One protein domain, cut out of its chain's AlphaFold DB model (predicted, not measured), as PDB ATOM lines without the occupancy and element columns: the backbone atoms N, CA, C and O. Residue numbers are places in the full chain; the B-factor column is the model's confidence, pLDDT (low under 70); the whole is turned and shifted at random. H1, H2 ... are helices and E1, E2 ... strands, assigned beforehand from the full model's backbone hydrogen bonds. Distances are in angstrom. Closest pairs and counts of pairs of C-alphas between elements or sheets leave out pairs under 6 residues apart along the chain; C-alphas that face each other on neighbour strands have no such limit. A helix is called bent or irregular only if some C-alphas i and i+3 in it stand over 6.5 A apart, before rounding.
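What this domain is: This is residues 3 to 109 of the 110 residues of an uncharacterized protein of Natrinema sp. CBA1119 (UniProt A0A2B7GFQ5). A strongly twisted sheet of five strands has the short helix H2 and the helix H3 packed on it, while H1 reaches away as an arm whose residues 3 to 10 stick out. H1 and H2 form a helical hairpin at one end of the domain. The printed part has 107 residues, with three named helices and five named strands in the order H1, H2, E1, E2, E3, E4, H3, E5. The sheet runs E4, E3, E2, E1, E5, all antiparallel, and the class is mixed, helices and strands. The whole is compact, with a radius of gyration of the C-alphas of 14.2 A and spans of 38 by 33 by 22 A.

How they stand to each other: H1, residues 3 to 18, touches H2, residues 28 to 35, with its residues 15 to 18 alone; the closest C-alphas are those of Arg 18 and Met 30, 6.1 A apart. The two run opposite ways at a steep tilt of 36 degrees, only just steep. E1, residues 41 to 46, E2, residues 51 to 56, E3, residues 66 to 72, and E4, residues 78 to 86, form a meander, each strand the antiparallel neighbour of the one before. N 43 and O 53 join E1 and E2 within hydrogen-bond range at 3.0 A, N 54 and O 68 join E2 and E3 at 2.9 A, and N 71 and O 79 join E3 and E4 at 2.8 A. E4 bends by 51 degrees at residue 81. H2 is on the sheet at a height of 9.0 A, and its closest C-alpha pair with E1 is Val 35 and Leu 42, 5.8 A. H3, residues 90 to 100, makes two layers with the sheet, a helix on one face of it, at a height of 8.0 A. It lies over E1 and runs along the strands, at 15 degrees to E1 on the local plane; the closest C-alphas of the two are those of Arg 46 and Glu 100, 6.3 A apart. E5, residues 101 to 104, is an edge strand antiparallel to E1, with N 45 and O 103 at 2.9 A. Every O i to N i+4 pair is within hydrogen-bond range in H1, against 3 of 4 in H2 and 5 of 7 in H3.

Where its parts are: H1 begins at C-alpha 3, (35.353, -53.370, 24.890), and is 22.2 A long. H2 measures 10.7 A, E3 18.9 A and E4 21.1 A. H3 measures 14.9 A and is irregular: C-alphas 96 and 99 are 8.1 A apart. E5 ends at C-alpha 104, (13.452, -36.640, 43.873).

The domain as a whole: The two C-alphas farthest apart, those of Glu 3 and Glu 96, are 43.8 A apart. The printed part has no cut, and no link is long. The pLDDT is under 70 in residues 3 to 30, 33, 59 to 63, 76 and 108 to 109.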
ATOM      1  N   GLU A   3      35.634 -53.234  23.453       52.31
ATOM      2  CA  GLU A   3      35.353 -53.370  24.890       52.31
ATOM      3  C   GLU A   3      34.303 -52.349  25.350       52.31
ATOM      4  O   GLU A   3      33.275 -52.748  25.880       52.31
ATOM      5  N   GLU A   4      34.435 -51.075  24.961       46.69
ATOM      6  CA  GLU A   4      33.419 -50.040  25.230       46.69
ATOM      7  C   GLU A   4      32.050 -50.347  24.605       46.69
ATOM      8  O   GLU A   4      31.015 -50.072  25.206       46.69
ATOM      9  N   GLU A   5      32.006 -50.925  23.401       47.88
ATOM     10  CA  GLU A   5      30.736 -51.347  22.794       47.88
ATOM     11  C   GLU A   5      30.111 -52.528  23.538       47.88
ATOM     12  O   GLU A   5      28.886 -52.617  23.641       47.88
ATOM     13  N   ARG A   6      30.939 -53.431  24.076       52.62
ATOM     14  CA  ARG A   6      30.474 -54.569  24.869       52.62
ATOM     15  C   ARG A   6      29.958 -54.098  26.222       52.62
ATOM     16  O   ARG A   6      28.862 -54.501  26.600       52.62
ATOM     17  N   ASP A   7      30.668 -53.186  26.873       46.03
ATOM     18  CA  ASP A   7      30.284 -52.603  28.156       46.03
ATOM     19  C   ASP A   7      29.021 -51.752  28.024       46.03
ATOM     20  O   ASP A   7      28.081 -51.933  28.794       46.03
ATOM     21  N   ARG A   8      28.902 -50.932  26.971       45.09
ATOM     22  CA  ARG A   8      27.655 -50.205  26.662       45.09
ATOM     23  C   ARG A   8      26.482 -51.146  26.409       45.09
ATOM     24  O   ARG A   8      25.351 -50.831  26.774       45.09
ATOM     25  N   ARG A   9      26.718 -52.295  25.775       49.50
ATOM     26  CA  ARG A   9      25.666 -53.279  25.485       49.50
ATOM     27  C   ARG A   9      25.252 -54.063  26.729       49.50
ATOM     28  O   ARG A   9      24.065 -54.332  26.884       49.50
ATOM     29  N   VAL A  10      26.199 -54.386  27.609       54.16
ATOM     30  CA  VAL A  10      25.937 -54.997  28.920       54.16
ATOM     31  C   VAL A  10      25.184 -54.016  29.815       54.16
ATOM     32  O   VAL A  10      24.150 -54.387  30.359       54.16
ATOM     33  N   MET A  11      25.619 -52.754  29.871       47.91
ATOM     34  CA  MET A  11      24.930 -51.676  30.583       47.91
ATOM     35  C   MET A  11      23.489 -51.534  30.093       47.91
ATOM     36  O   MET A  11      22.573 -51.669  30.893       47.91
ATOM     37  N   ARG A  12      23.261 -51.370  28.780       50.94
ATOM     38  CA  ARG A  12      21.905 -51.282  28.199       50.94
ATOM     39  C   ARG A  12      21.036 -52.496  28.520       50.94
ATOM     40  O   ARG A  12      19.848 -52.348  28.766       50.94
ATOM     41  N   TYR A  13      21.616 -53.693  28.519       51.47
ATOM     42  CA  TYR A  13      20.887 -54.924  28.808       51.47
ATOM     43  C   TYR A  13      20.505 -55.052  30.289       51.47
ATOM     44  O   TYR A  13      19.378 -55.433  30.599       51.47
ATOM     45  N   GLU A  14      21.411 -54.711  31.203       55.56
ATOM     46  CA  GLU A  14      21.142 -54.738  32.643       55.56
ATOM     47  C   GLU A  14      20.213 -53.590  33.070       55.56
ATOM     48  O   GLU A  14      19.291 -53.810  33.855       55.56
ATOM     49  N   LEU A  15      20.353 -52.408  32.463       50.59
ATOM     50  CA  LEU A  15      19.397 -51.301  32.551       50.59
ATOM     51  C   LEU A  15      18.016 -51.734  32.068       50.59
ATOM     52  O   LEU A  15      17.051 -51.634  32.811       50.59
ATOM     53  N   GLY A  16      17.914 -52.307  30.869       52.75
ATOM     54  CA  GLY A  16      16.652 -52.798  30.318       52.75
ATOM     55  C   GLY A  16      15.988 -53.898  31.152       52.75
ATOM     56  O   GLY A  16      14.788 -54.082  31.024       52.75
ATOM     57  N   LYS A  17      16.718 -54.616  32.021       54.56
ATOM     58  CA  LYS A  17      16.133 -55.545  33.010       54.56
ATOM     59  C   LYS A  17      15.660 -54.848  34.284       54.56
ATOM     60  O   LYS A  17      14.631 -55.238  34.827       54.56
ATOM     61  N   ARG A  18      16.420 -53.865  34.778       54.09
ATOM     62  CA  ARG A  18      16.116 -53.112  36.011       54.09
ATOM     63  C   ARG A  18      15.017 -52.066  35.797       54.09
ATOM     64  O   ARG A  18      14.244 -51.808  36.706       54.09
ATOM     65  N   LEU A  19      14.895 -51.546  34.575       55.53
ATOM     66  CA  LEU A  19      13.897 -50.565  34.129       55.53
ATOM     67  C   LEU A  19      12.556 -51.200  33.700       55.53
ATOM     68  O   LEU A  19      11.705 -50.516  33.128       55.53
ATOM     69  N   LEU A  20      12.337 -52.503  33.945       51.78
ATOM     70  CA  LEU A  20      11.095 -53.212  33.597       51.78
ATOM     71  C   LEU A  20       9.937 -52.849  34.530       51.78
ATOM     72  O   LEU A  20       9.368 -53.733  35.157       51.78
ATOM     73  N   VAL A  21       9.540 -51.573  34.526       54.84
ATOM     74  CA  VAL A  21       8.376 -51.005  35.222       54.84
ATOM     75  C   VAL A  21       8.462 -51.204  36.746       54.84
ATOM     76  O   VAL A  21       8.563 -52.338  37.205       54.84
ATOM     77  N   PRO A  22       8.356 -50.146  37.569       55.94
ATOM     78  CA  PRO A  22       8.246 -50.326  39.009       55.94
ATOM     79  C   PRO A  22       6.989 -51.158  39.284       55.94
ATOM     80  O   PRO A  22       5.864 -50.674  39.172       55.94
ATOM     81  N   ARG A  23       7.174 -52.459  39.534       51.19
ATOM     82  CA  ARG A  23       6.080 -53.368  39.875       51.19
ATOM     83  C   ARG A  23       5.707 -53.220  41.342       51.19
ATOM     84  O   ARG A  23       4.525 -53.298  41.629       51.19
ATOM     85  N   ASP A  24       6.683 -52.924  42.207       50.06
ATOM     86  CA  ASP A  24       6.515 -52.900  43.667       50.06
ATOM     87  C   ASP A  24       7.433 -51.874  44.377       50.06
ATOM     88  O   ASP A  24       7.975 -52.142  45.445       50.06
ATOM     89  N   GLY A  25       7.604 -50.676  43.805       52.56
ATOM     90  CA  GLY A  25       7.980 -49.496  44.602       52.56
ATOM     91  C   GLY A  25       9.461 -49.255  44.918       52.56
ATOM     92  O   GLY A  25       9.729 -48.370  45.723       52.56
ATOM     93  N   ASP A  26      10.410 -49.953  44.291       60.72
ATOM     94  CA  ASP A  26      11.834 -49.637  44.468       60.72
ATOM     95  C   ASP A  26      12.434 -48.966  43.220       60.72
ATOM     96  O   ASP A  26      12.702 -49.605  42.199       60.72
ATOM     97  N   VAL A  27      12.567 -47.643  43.301       66.38
ATOM     98  CA  VAL A  27      13.090 -46.761  42.245       66.38
ATOM     99  C   VAL A  27      14.617 -46.610  42.357       66.38
ATOM    100  O   VAL A  27      15.267 -46.307  41.358       66.38
ATOM    101  N   GLU A  28      15.222 -46.898  43.514       67.38
ATOM    102  CA  GLU A  28      16.643 -46.627  43.793       67.38
ATOM    103  C   GLU A  28      17.619 -47.357  42.846       67.38
ATOM    104  O   GLU A  28      18.492 -46.692  42.278       67.38
ATOM    105  N   PRO A  29      17.458 -48.664  42.541       66.06
ATOM    106  CA  PRO A  29      18.363 -49.368  41.626       66.06
ATOM    107  C   PRO A  29      18.302 -48.853  40.182       66.06
ATOM    108  O   PRO A  29      19.231 -49.062  39.397       66.06
ATOM    109  N   MET A  30      17.182 -48.228  39.805       68.94
ATOM    110  CA  MET A  30      17.016 -47.573  38.511       68.94
ATOM    111  C   MET A  30      17.740 -46.223  38.494       68.94
ATOM    112  O   MET A  30      18.419 -45.925  37.513       68.94
ATOM    113  N   ILE A  31      17.637 -45.439  39.570       72.25
ATOM    114  CA  ILE A  31      18.307 -44.139  39.691       72.25
ATOM    115  C   ILE A  31      19.818 -44.284  39.558       72.25
ATOM    116  O   ILE A  31      20.403 -43.591  38.730       72.25
ATOM    117  N   GLU A  32      20.446 -45.207  40.294       72.50
ATOM    118  CA  GLU A  32      21.904 -45.409  40.227       72.50
ATOM    119  C   GLU A  32      22.389 -45.619  38.789       72.50
ATOM    120  O   GLU A  32      23.433 -45.117  38.370       72.50
ATOM    121  N   ALA A  33      21.600 -46.355  38.012       68.94
ATOM    122  CA  ALA A  33      21.932 -46.670  36.644       68.94
ATOM    123  C   ALA A  33      21.697 -45.464  35.709       68.94
ATOM    124  O   ALA A  33      22.504 -45.233  34.811       68.94
ATOM    125  N   LEU A  34      20.653 -44.663  35.953       72.56
ATOM    126  CA  LEU A  34      20.325 -43.457  35.184       72.56
ATOM    127  C   LEU A  34      21.291 -42.290  35.426       72.56
ATOM    128  O   LEU A  34      21.632 -41.604  34.465       72.56
ATOM    129  N   VAL A  35      21.763 -42.083  36.662       73.50
ATOM    130  CA  VAL A  35      22.690 -40.987  37.022       73.50
ATOM    131  C   VAL A  35      23.936 -40.997  36.131       73.50
ATOM    132  O   VAL A  35      24.413 -39.953  35.707       73.50
ATOM    133  N   THR A  36      24.435 -42.181  35.771       72.31
ATOM    134  CA  THR A  36      25.636 -42.314  34.927       72.31
ATOM    135  C   THR A  36      25.405 -42.060  33.433       72.31
ATOM    136  O   THR A  36      26.362 -42.054  32.658       72.31
ATOM    137  N   MET A  37      24.152 -41.905  32.995       71.00
ATOM    138  CA  MET A  37      23.790 -41.877  31.574       71.00
ATOM    139  C   MET A  37      23.545 -40.478  31.016       71.00
ATOM    140  O   MET A  37      23.561 -40.318  29.794       71.00
ATOM    141  N   PHE A  38      23.297 -39.489  31.873       76.06
ATOM    142  CA  PHE A  38      22.968 -38.135  31.449       76.06
ATOM    143  C   PHE A  38      24.178 -37.207  31.549       76.06
ATOM    144  O   PHE A  38      24.941 -37.242  32.508       76.06
ATOM    145  N   GLU A  39      24.335 -36.345  30.548       74.75
ATOM    146  CA  GLU A  39      25.200 -35.170  30.647       74.75
ATOM    147  C   GLU A  39      24.406 -34.070  31.374       74.75
ATOM    148  O   GLU A  39      23.716 -33.273  30.732       74.75
ATOM    149  N   GLY A  40      24.428 -34.103  32.709       80.44
ATOM    150  CA  GLY A  40      23.691 -33.214  33.614       80.44
ATOM    151  C   GLY A  40      23.341 -33.904  34.935       80.44
ATOM    152  O   GLY A  40      23.610 -35.093  35.104       80.44
ATOM    153  N   ASP A  41      22.711 -33.170  35.845       87.44
ATOM    154  CA  ASP A  41      22.307 -33.691  37.149       87.44
ATOM    155  C   ASP A  41      20.906 -34.303  37.047       87.44
ATOM    156  O   ASP A  41      19.948 -33.635  36.657       87.44
ATOM    157  N   LEU A  42      20.764 -35.593  37.363       86.69
ATOM    158  CA  LEU A  42      19.449 -36.232  37.462       86.69
ATOM    159  C   LEU A  42      18.790 -35.798  38.774       86.69
ATOM    160  O   LEU A  42      19.162 -36.274  39.844       86.69
ATOM    161  N   VAL A  43      17.787 -34.930  38.681       88.38
ATOM    162  CA  VAL A  43      17.189 -34.278  39.857       88.38
ATOM    163  C   VAL A  43      15.891 -34.932  40.302       88.38
ATOM    164  O   VAL A  43      15.586 -34.958  41.491       88.38
ATOM    165  N   ALA A  44      15.137 -35.513  39.370       88.12
ATOM    166  CA  ALA A  44      13.871 -36.164  39.670       88.12
ATOM    167  C   ALA A  44      13.466 -37.166  38.585       88.12
ATOM    168  O   ALA A  44      14.009 -37.182  37.477       88.12
ATOM    169  N   VAL A  45      12.495 -38.012  38.917       87.38
ATOM    170  CA  VAL A  45      11.898 -38.994  38.012       87.38
ATOM    171  C   VAL A  45      10.383 -38.993  38.176       87.38
ATOM    172  O   VAL A  45       9.878 -38.930  39.297       87.38
ATOM    173  N   ARG A  46       9.664 -39.090  37.054       86.81
ATOM    174  CA  ARG A  46       8.201 -39.206  37.006       86.81
ATOM    175  C   ARG A  46       7.717 -40.185  35.928       86.81
ATOM    176  O   ARG A  46       8.510 -40.873  35.277       86.81
ATOM    177  N   ASP A  47       6.399 -40.257  35.744       86.19
ATOM    178  CA  ASP A  47       5.711 -41.183  34.828       86.19
ATOM    179  C   ASP A  47       6.064 -42.661  35.083       86.19
ATOM    180  O   ASP A  47       6.394 -43.432  34.177       86.19
ATOM    181  N   ARG A  48       6.012 -43.082  36.350       79.56
ATOM    182  CA  ARG A  48       6.359 -44.439  36.803       79.56
ATOM    183  C   ARG A  48       7.771 -44.836  36.378       79.56
ATOM    184  O   ARG A  48       7.984 -45.953  35.895       79.56
ATOM    185  N   GLY A  49       8.720 -43.917  36.501       78.25
ATOM    186  CA  GLY A  49      10.100 -44.174  36.093       78.25
ATOM    187  C   GLY A  49      10.406 -43.996  34.610       78.25
ATOM    188  O   GLY A  49      11.474 -44.411  34.163       78.25
ATOM    189  N   ARG A  50       9.478 -43.453  33.814       84.31
ATOM    190  CA  ARG A  50       9.641 -43.330  32.354       84.31
ATOM    191  C   ARG A  50      10.097 -41.963  31.899       84.31
ATOM    192  O   ARG A  50      10.387 -41.796  30.714       84.31
ATOM    193  N   GLU A  51      10.195 -41.014  32.812       88.81
ATOM    194  CA  GLU A  51      10.718 -39.699  32.516       88.81
ATOM    195  C   GLU A  51      11.736 -39.283  33.572       88.81
ATOM    196  O   GLU A  51      11.429 -39.220  34.759       88.81
ATOM    197  N   ALA A  52      12.959 -39.024  33.119       90.38
ATOM    198  CA  ALA A  52      14.025 -38.436  33.908       90.38
ATOM    199  C   ALA A  52      14.027 -36.922  33.713       90.38
ATOM    200  O   ALA A  52      13.995 -36.437  32.578       90.38
ATOM    201  N   LEU A  53      14.101 -36.192  34.819       91.94
ATOM    202  CA  LEU A  53      14.265 -34.748  34.836       91.94
ATOM    203  C   LEU A  53      15.738 -34.449  35.091       91.94
ATOM    204  O   LEU A  53      16.294 -34.861  36.109       91.94
ATOM    205  N   VAL A  54      16.371 -33.782  34.130       92.00
ATOM    206  CA  VAL A  54      17.808 -33.509  34.139       92.00
ATOM    207  C   VAL A  54      18.022 -32.007  34.202       92.00
ATOM    208  O   VAL A  54      17.608 -31.274  33.301       92.00
ATOM    209  N   TYR A  55      18.681 -31.567  35.263       90.19
ATOM    210  CA  TYR A  55      19.092 -30.190  35.456       90.19
ATOM    211  C   TYR A  55      20.473 -29.968  34.846       90.19
ATOM    212  O   TYR A  55      21.373 -30.804  34.944       90.19
ATOM    213  N   ARG A  56      20.641 -28.833  34.171       87.62
ATOM    214  CA  ARG A  56      21.914 -28.436  33.571       87.62
ATOM    215  C   ARG A  56      22.213 -26.988  33.904       87.62
ATOM    216  O   ARG A  56      21.529 -26.085  33.416       87.62
ATOM    217  N   SER A  57      23.275 -26.765  34.671       79.81
ATOM    218  CA  SER A  57      23.842 -25.435  34.858       79.81
ATOM    219  C   SER A  57      24.596 -25.026  33.585       79.81
ATOM    220  O   SER A  57      25.718 -25.444  33.306       79.81
ATOM    221  N   ASN A  58      23.965 -24.197  32.752       71.31
ATOM    222  CA  ASN A  58      24.593 -23.661  31.541       71.31
ATOM    223  C   ASN A  58      25.400 -22.388  31.845       71.31
ATOM    224  O   ASN A  58      25.313 -21.397  31.114       71.31
ATOM    225  N   GLU A  59      26.242 -22.421  32.888       60.06
ATOM    226  CA  GLU A  59      27.067 -21.271  33.305       60.06
ATOM    227  C   GLU A  59      27.925 -20.722  32.153       60.06
ATOM    228  O   GLU A  59      28.208 -19.528  32.074       60.06
ATOM    229  N   PHE A  60      28.291 -21.590  31.206       54.81
ATOM    230  CA  PHE A  60      29.142 -21.251  30.070       54.81
ATOM    231  C   PHE A  60      28.458 -20.416  28.974       54.81
ATOM    232  O   PHE A  60      29.149 -19.753  28.201       54.81
ATOM    233  N   PHE A  61      27.124 -20.448  28.868       56.94
ATOM    234  CA  PHE A  61      26.401 -19.855  27.734       56.94
ATOM    235  C   PHE A  61      25.571 -18.616  28.088       56.94
ATOM    236  O   PHE A  61      24.916 -18.075  27.199       56.94
ATOM    237  N   ALA A  62      25.596 -18.150  29.344       59.84
ATOM    238  CA  ALA A  62      24.730 -17.068  29.846       59.84
ATOM    239  C   ALA A  62      23.221 -17.307  29.601       59.84
ATOM    240  O   ALA A  62      22.408 -16.388  29.675       59.84
ATOM    241  N   ILE A  63      22.861 -18.553  29.300       61.78
ATOM    242  CA  ILE A  63      21.505 -19.076  29.329       61.78
ATOM    243  C   ILE A  63      21.423 -19.674  30.730       61.78
ATOM    244  O   ILE A  63      22.277 -20.493  31.065       61.78
ATOM    245  N   GLY A  64      20.494 -19.205  31.564       70.12
ATOM    246  CA  GLY A  64      20.326 -19.697  32.933       70.12
ATOM    247  C   GLY A  64      20.176 -21.219  33.005       70.12
ATOM    248  O   GLY A  64      20.133 -21.919  31.985       70.12
ATOM    249  N   ALA A  65      20.117 -21.761  34.215       85.00
ATOM    250  CA  ALA A  65      20.011 -23.202  34.380       85.00
ATOM    251  C   ALA A  65      18.761 -23.766  33.686       85.00
ATOM    252  O   ALA A  65      17.710 -23.133  33.666       85.00
ATOM    253  N   THR A  66      18.870 -24.936  33.062       90.31
ATOM    254  CA  THR A  66      17.760 -25.527  32.299       90.31
ATOM    255  C   THR A  66      17.320 -26.838  32.912       90.31
ATOM    256  O   THR A  66      18.171 -27.658  33.262       90.31
ATOM    257  N   LEU A  67      16.009 -27.059  32.946       92.44
ATOM    258  CA  LEU A  67      15.413 -28.343  33.293       92.44
ATOM    259  C   LEU A  67      14.892 -29.006  32.023       92.44
ATOM    260  O   LEU A  67      14.032 -28.463  31.325       92.44
ATOM    261  N   ASP A  68      15.414 -30.186  31.721       93.50
ATOM    262  CA  ASP A  68      15.062 -30.939  30.527       93.50
ATOM    263  C   ASP A  68      14.444 -32.293  30.892       93.50
ATOM    264  O   ASP A  68      14.884 -32.971  31.820       93.50
ATOM    265  N   ALA A  69      13.449 -32.713  30.114       94.00
ATOM    266  CA  ALA A  69      12.812 -34.014  30.238       94.00
ATOM    267  C   ALA A  69      13.438 -35.023  29.270       94.00
ATOM    268  O   ALA A  69      13.618 -34.757  28.075       94.00
ATOM    269  N   TRP A  70      13.710 -36.221  29.775       91.75
ATOM    270  CA  TRP A  70      14.227 -37.345  29.009       91.75
ATOM    271  C   TRP A  70      13.335 -38.563  29.185       91.75
ATOM    272  O   TRP A  70      13.184 -39.098  30.281       91.75
ATOM    273  N   LYS A  71      12.786 -39.054  28.076       90.00
ATOM    274  CA  LYS A  71      11.997 -40.279  28.062       90.00
ATOM    275  C   LYS A  71      12.909 -41.493  28.171       90.00
ATOM    276  O   LYS A  71      13.827 -41.654  27.365       90.00
ATOM    277  N   ILE A  72      12.590 -42.387  29.097       83.12
ATOM    278  CA  ILE A  72      13.247 -43.676  29.288       83.12
ATOM    279  C   ILE A  72      12.376 -44.755  28.644       83.12
ATOM    280  O   ILE A  72      11.227 -44.990  29.026       83.12
ATOM    281  N   ASN A  73      12.918 -45.415  27.626       80.06
ATOM    282  CA  ASN A  73      12.249 -46.524  26.964       80.06
ATOM    283  C   ASN A  73      12.438 -47.822  27.759       80.06
ATOM    284  O   ASN A  73      13.391 -47.993  28.516       80.06
ATOM    285  N   THR A  74      11.551 -48.789  27.533       73.06
ATOM    286  CA  THR A  74      11.589 -50.100  28.206       73.06
ATOM    287  C   THR A  74      12.851 -50.911  27.914       73.06
ATOM    288  O   THR A  74      13.151 -51.853  28.634       73.06
ATOM    289  N   ASP A  75      13.572 -50.585  26.842       70.88
ATOM    290  CA  ASP A  75      14.849 -51.205  26.482       70.88
ATOM    291  C   ASP A  75      16.064 -50.501  27.122       70.88
ATOM    292  O   ASP A  75      17.206 -50.833  26.806       70.88
ATOM    293  N   GLY A  76      15.822 -49.524  28.004       69.25
ATOM    294  CA  GLY A  76      16.841 -48.719  28.672       69.25
ATOM    295  C   GLY A  76      17.483 -47.645  27.800       69.25
ATOM    296  O   GLY A  76      18.414 -46.977  28.245       69.25
ATOM    297  N   THR A  77      17.017 -47.455  26.563       78.50
ATOM    298  CA  THR A  77      17.421 -46.300  25.758       78.50
ATOM    299  C   THR A  77      16.707 -45.036  26.222       78.50
ATOM    300  O   THR A  77      15.631 -45.089  26.820       78.50
ATOM    301  N   GLN A  78      17.309 -43.887  25.928       81.81
ATOM    302  CA  GLN A  78      16.785 -42.583  26.305       81.81
ATOM    303  C   GLN A  78      16.535 -41.749  25.056       81.81
ATOM    304  O   GLN A  78      17.298 -41.810  24.089       81.81
ATOM    305  N   ALA A  79      15.468 -40.966  25.086       88.38
ATOM    306  CA  ALA A  79      15.146 -40.002  24.053       88.38
ATOM    307  C   ALA A  79      14.894 -38.646  24.702       88.38
ATOM    308  O   ALA A  79      14.175 -38.555  25.695       88.38
ATOM    309  N   TYR A  80      15.472 -37.596  24.127       90.19
ATOM    310  CA  TYR A  80      15.197 -36.237  24.568       90.19
ATOM    311  C   TYR A  80      13.702 -35.940  24.397       90.19
ATOM    312  O   TYR A  80      13.177 -36.021  23.283       90.19
ATOM    313  N   GLY A  81      13.021 -35.667  25.509       88.31
ATOM    314  CA  GLY A  81      11.585 -35.386  25.565       88.31
ATOM    315  C   GLY A  81      11.270 -33.911  25.336       88.31
ATOM    316  O   GLY A  81      10.211 -33.584  24.805       88.31
ATOM    317  N   GLY A  82      12.213 -33.027  25.660       91.12
ATOM    318  CA  GLY A  82      12.081 -31.593  25.455       91.12
ATOM    319  C   GLY A  82      12.641 -30.800  26.623       91.12
ATOM    320  O   GLY A  82      12.980 -31.355  27.666       91.12
ATOM    321  N   ARG A  83      12.711 -29.483  26.437       92.44
ATOM    322  CA  ARG A  83      12.993 -28.568  27.536       92.44
ATOM    323  C   ARG A  83      11.705 -28.291  28.290       92.44
ATOM    324  O   ARG A  83      10.709 -27.968  27.644       92.44
ATOM    325  N   LEU A  84      11.749 -28.407  29.611       91.56
ATOM    326  CA  LEU A  84      10.645 -28.004  30.471       91.56
ATOM    327  C   LEU A  84      10.745 -26.516  30.787       91.56
ATOM    328  O   LEU A  84       9.789 -25.795  30.537       91.56
ATOM    329  N   GLU A  85      11.915 -26.058  31.241       90.31
ATOM    330  CA  GLU A  85      12.093 -24.684  31.718       90.31
ATOM    331  C   GLU A  85      13.502 -24.137  31.425       90.31
ATOM    332  O   GLU A  85      14.473 -24.900  31.325       90.31
ATOM    333  N   ASN A  86      13.618 -22.813  31.261       88.12
ATOM    334  CA  ASN A  86      14.906 -22.107  31.226       88.12
ATOM    335  C   ASN A  86      14.995 -21.145  32.411       88.12
ATOM    336  O   ASN A  86      14.007 -20.511  32.746       88.12
ATOM    337  N   ASP A  87      16.201 -20.966  32.947       85.19
ATOM    338  CA  ASP A  87      16.438 -20.155  34.147       85.19
ATOM    339  C   ASP A  87      15.578 -20.619  35.333       85.19
ATOM    340  O   ASP A  87      14.924 -19.836  36.013       85.19
ATOM    341  N   VAL A  88      15.531 -21.941  35.509       85.25
ATOM    342  CA  VAL A  88      14.673 -22.605  36.491       85.25
ATOM    343  C   VAL A  88      15.247 -22.463  37.898       85.25
ATOM    344  O   VAL A  88      16.401 -22.826  38.138       85.25
ATOM    345  N   ASP A  89      14.422 -21.987  38.828       88.00
ATOM    346  CA  ASP A  89      14.631 -22.253  40.247       88.00
ATOM    347  C   ASP A  89      14.172 -23.687  40.518       88.00
ATOM    348  O   ASP A  89      12.994 -24.031  40.385       88.00
ATOM    349  N   LEU A  90      15.142 -24.561  40.764       85.62
ATOM    350  CA  LEU A  90      14.895 -25.991  40.826       85.62
ATOM    351  C   LEU A  90      14.092 -26.379  42.075       85.62
ATOM    352  O   LEU A  90      13.283 -27.300  41.989       85.62
ATOM    353  N   GLU A  91      14.303 -25.698  43.201       85.88
ATOM    354  CA  GLU A  91      13.603 -25.994  44.456       85.88
ATOM    355  C   GLU A  91      12.117 -25.651  44.318       85.88
ATOM    356  O   GLU A  91      11.266 -26.524  44.515       85.88
ATOM    357  N   ASP A  92      11.817 -24.436  43.846       87.56
ATOM    358  CA  ASP A  92      10.446 -23.983  43.594       87.56
ATOM    359  C   ASP A  92       9.728 -24.913  42.599       87.56
ATOM    360  O   ASP A  92       8.602 -25.359  42.842       87.56
ATOM    361  N   TRP A  93      10.388 -25.275  41.490       91.06
ATOM    362  CA  TRP A  93       9.781 -26.145  40.479       91.06
ATOM    363  C   TRP A  93       9.445 -27.536  41.037       91.06
ATOM    364  O   TRP A  93       8.375 -28.083  40.743       91.06
ATOM    365  N   LEU A  94      10.348 -28.119  41.834       88.12
ATOM    366  CA  LEU A  94      10.149 -29.432  42.450       88.12
ATOM    367  C   LEU A  94       9.024 -29.407  43.487       88.12
ATOM    368  O   LEU A  94       8.250 -30.365  43.545       88.12
ATOM    369  N   GLU A  95       8.893 -28.331  44.269       86.81
ATOM    370  CA  GLU A  95       7.790 -28.175  45.220       86.81
ATOM    371  C   GLU A  95       6.438 -28.085  44.498       86.81
ATOM    372  O   GLU A  95       5.493 -28.791  44.870       86.81
ATOM    373  N   GLU A  96       6.353 -27.288  43.429       90.31
ATOM    374  CA  GLU A  96       5.130 -27.124  42.633       90.31
ATOM    375  C   GLU A  96       4.660 -28.433  41.976       90.31
ATOM    376  O   GLU A  96       3.455 -28.676  41.873       90.31
ATOM    377  N   HIS A  97       5.594 -29.299  41.564       88.44
ATOM    378  CA  HIS A  97       5.300 -30.535  40.826       88.44
ATOM    379  C   HIS A  97       5.412 -31.807  41.669       88.44
ATOM    380  O   HIS A  97       5.272 -32.907  41.134       88.44
ATOM    381  N   ARG A  98       5.630 -31.693  42.984       84.12
ATOM    382  CA  ARG A  98       5.947 -32.816  43.886       84.12
ATOM    383  C   ARG A  98       5.013 -34.026  43.772       84.12
ATOM    384  O   ARG A  98       5.463 -35.159  43.906       84.12
ATOM    385  N   ASP A  99       3.723 -33.798  43.523       83.69
ATOM    386  CA  ASP A  99       2.700 -34.849  43.500       83.69
ATOM    387  C   ASP A  99       2.749 -35.663  42.190       83.69
ATOM    388  O   ASP A  99       2.148 -36.734  42.093       83.69
ATOM    389  N   GLU A 100       3.474 -35.170  41.182       86.69
ATOM    390  CA  GLU A 100       3.734 -35.856  39.915       86.69
ATOM    391  C   GLU A 100       5.013 -36.699  39.950       86.69
ATOM    392  O   GLU A 100       5.238 -37.501  39.041       86.69
ATOM    393  N   LEU A 101       5.870 -36.503  40.956       83.69
ATOM    394  CA  LEU A 101       7.200 -37.098  41.016       83.69
ATOM    395  C   LEU A 101       7.148 -38.459  41.711       83.69
ATOM    396  O   LEU A 101       6.657 -38.599  42.829       83.69
ATOM    397  N   ASP A 102       7.716 -39.470  41.060       82.81
ATOM    398  CA  ASP A 102       7.916 -40.783  41.674       82.81
ATOM    399  C   ASP A 102       9.129 -40.765  42.617       82.81
ATOM    400  O   ASP A 102       9.218 -41.558  43.556       82.81
ATOM    401  N   TRP A 103      10.095 -39.887  42.332       83.94
ATOM    402  CA  TRP A 103      11.328 -39.744  43.090       83.94
ATOM    403  C   TRP A 103      11.972 -38.374  42.852       83.94
ATOM    404  O   TRP A 103      11.948 -37.846  41.741       83.94
ATOM    405  N   VAL A 104      12.610 -37.846  43.898       81.69
ATOM    406  CA  VAL A 104      13.452 -36.640  43.873       81.69
ATOM    407  C   VAL A 104      14.811 -36.982  44.471       81.69
ATOM    408  O   VAL A 104      14.867 -37.716  45.473       81.69
ATOM    409  N   HIS A 105      15.886 -36.472  43.865       79.31
ATOM    410  CA  HIS A 105      17.246 -36.646  44.355       79.31
ATOM    411  C   HIS A 105      17.393 -36.022  45.741       79.31
ATOM    412  O   HIS A 105      16.846 -34.962  46.028       79.31
ATOM    413  N   HIS A 106      18.093 -36.730  46.626       72.19
ATOM    414  CA  HIS A 106      18.112 -36.432  48.057       72.19
ATOM    415  C   HIS A 106      18.617 -35.022  48.395       72.19
ATOM    416  O   HIS A 106      18.145 -34.446  49.365       72.19
ATOM    417  N   GLU A 107      19.517 -34.466  47.585       70.06
ATOM    418  CA  GLU A 107      20.042 -33.102  47.752       70.06
ATOM    419  C   GLU A 107      18.997 -32.004  47.507       70.06
ATOM    420  O   GLU A 107      19.225 -30.872  47.907       70.06
ATOM    421  N   TYR A 108      17.850 -32.333  46.902       65.06
ATOM    422  CA  TYR A 108      16.752 -31.397  46.625       65.06
ATOM    423  C   TYR A 108      15.473 -31.761  47.394       65.06
ATOM    424  O   TYR A 108      14.364 -31.502  46.930       65.06
ATOM    425  N   ARG A 109      15.604 -32.464  48.530       58.28
ATOM    426  CA  ARG A 109      14.469 -32.868  49.382       58.28
ATOM    427  C   ARG A 109      14.241 -31.966  50.600       58.28
ATOM    428  O   ARG A 109      13.338 -32.283  51.375       58.28
TER     429      ARG A 109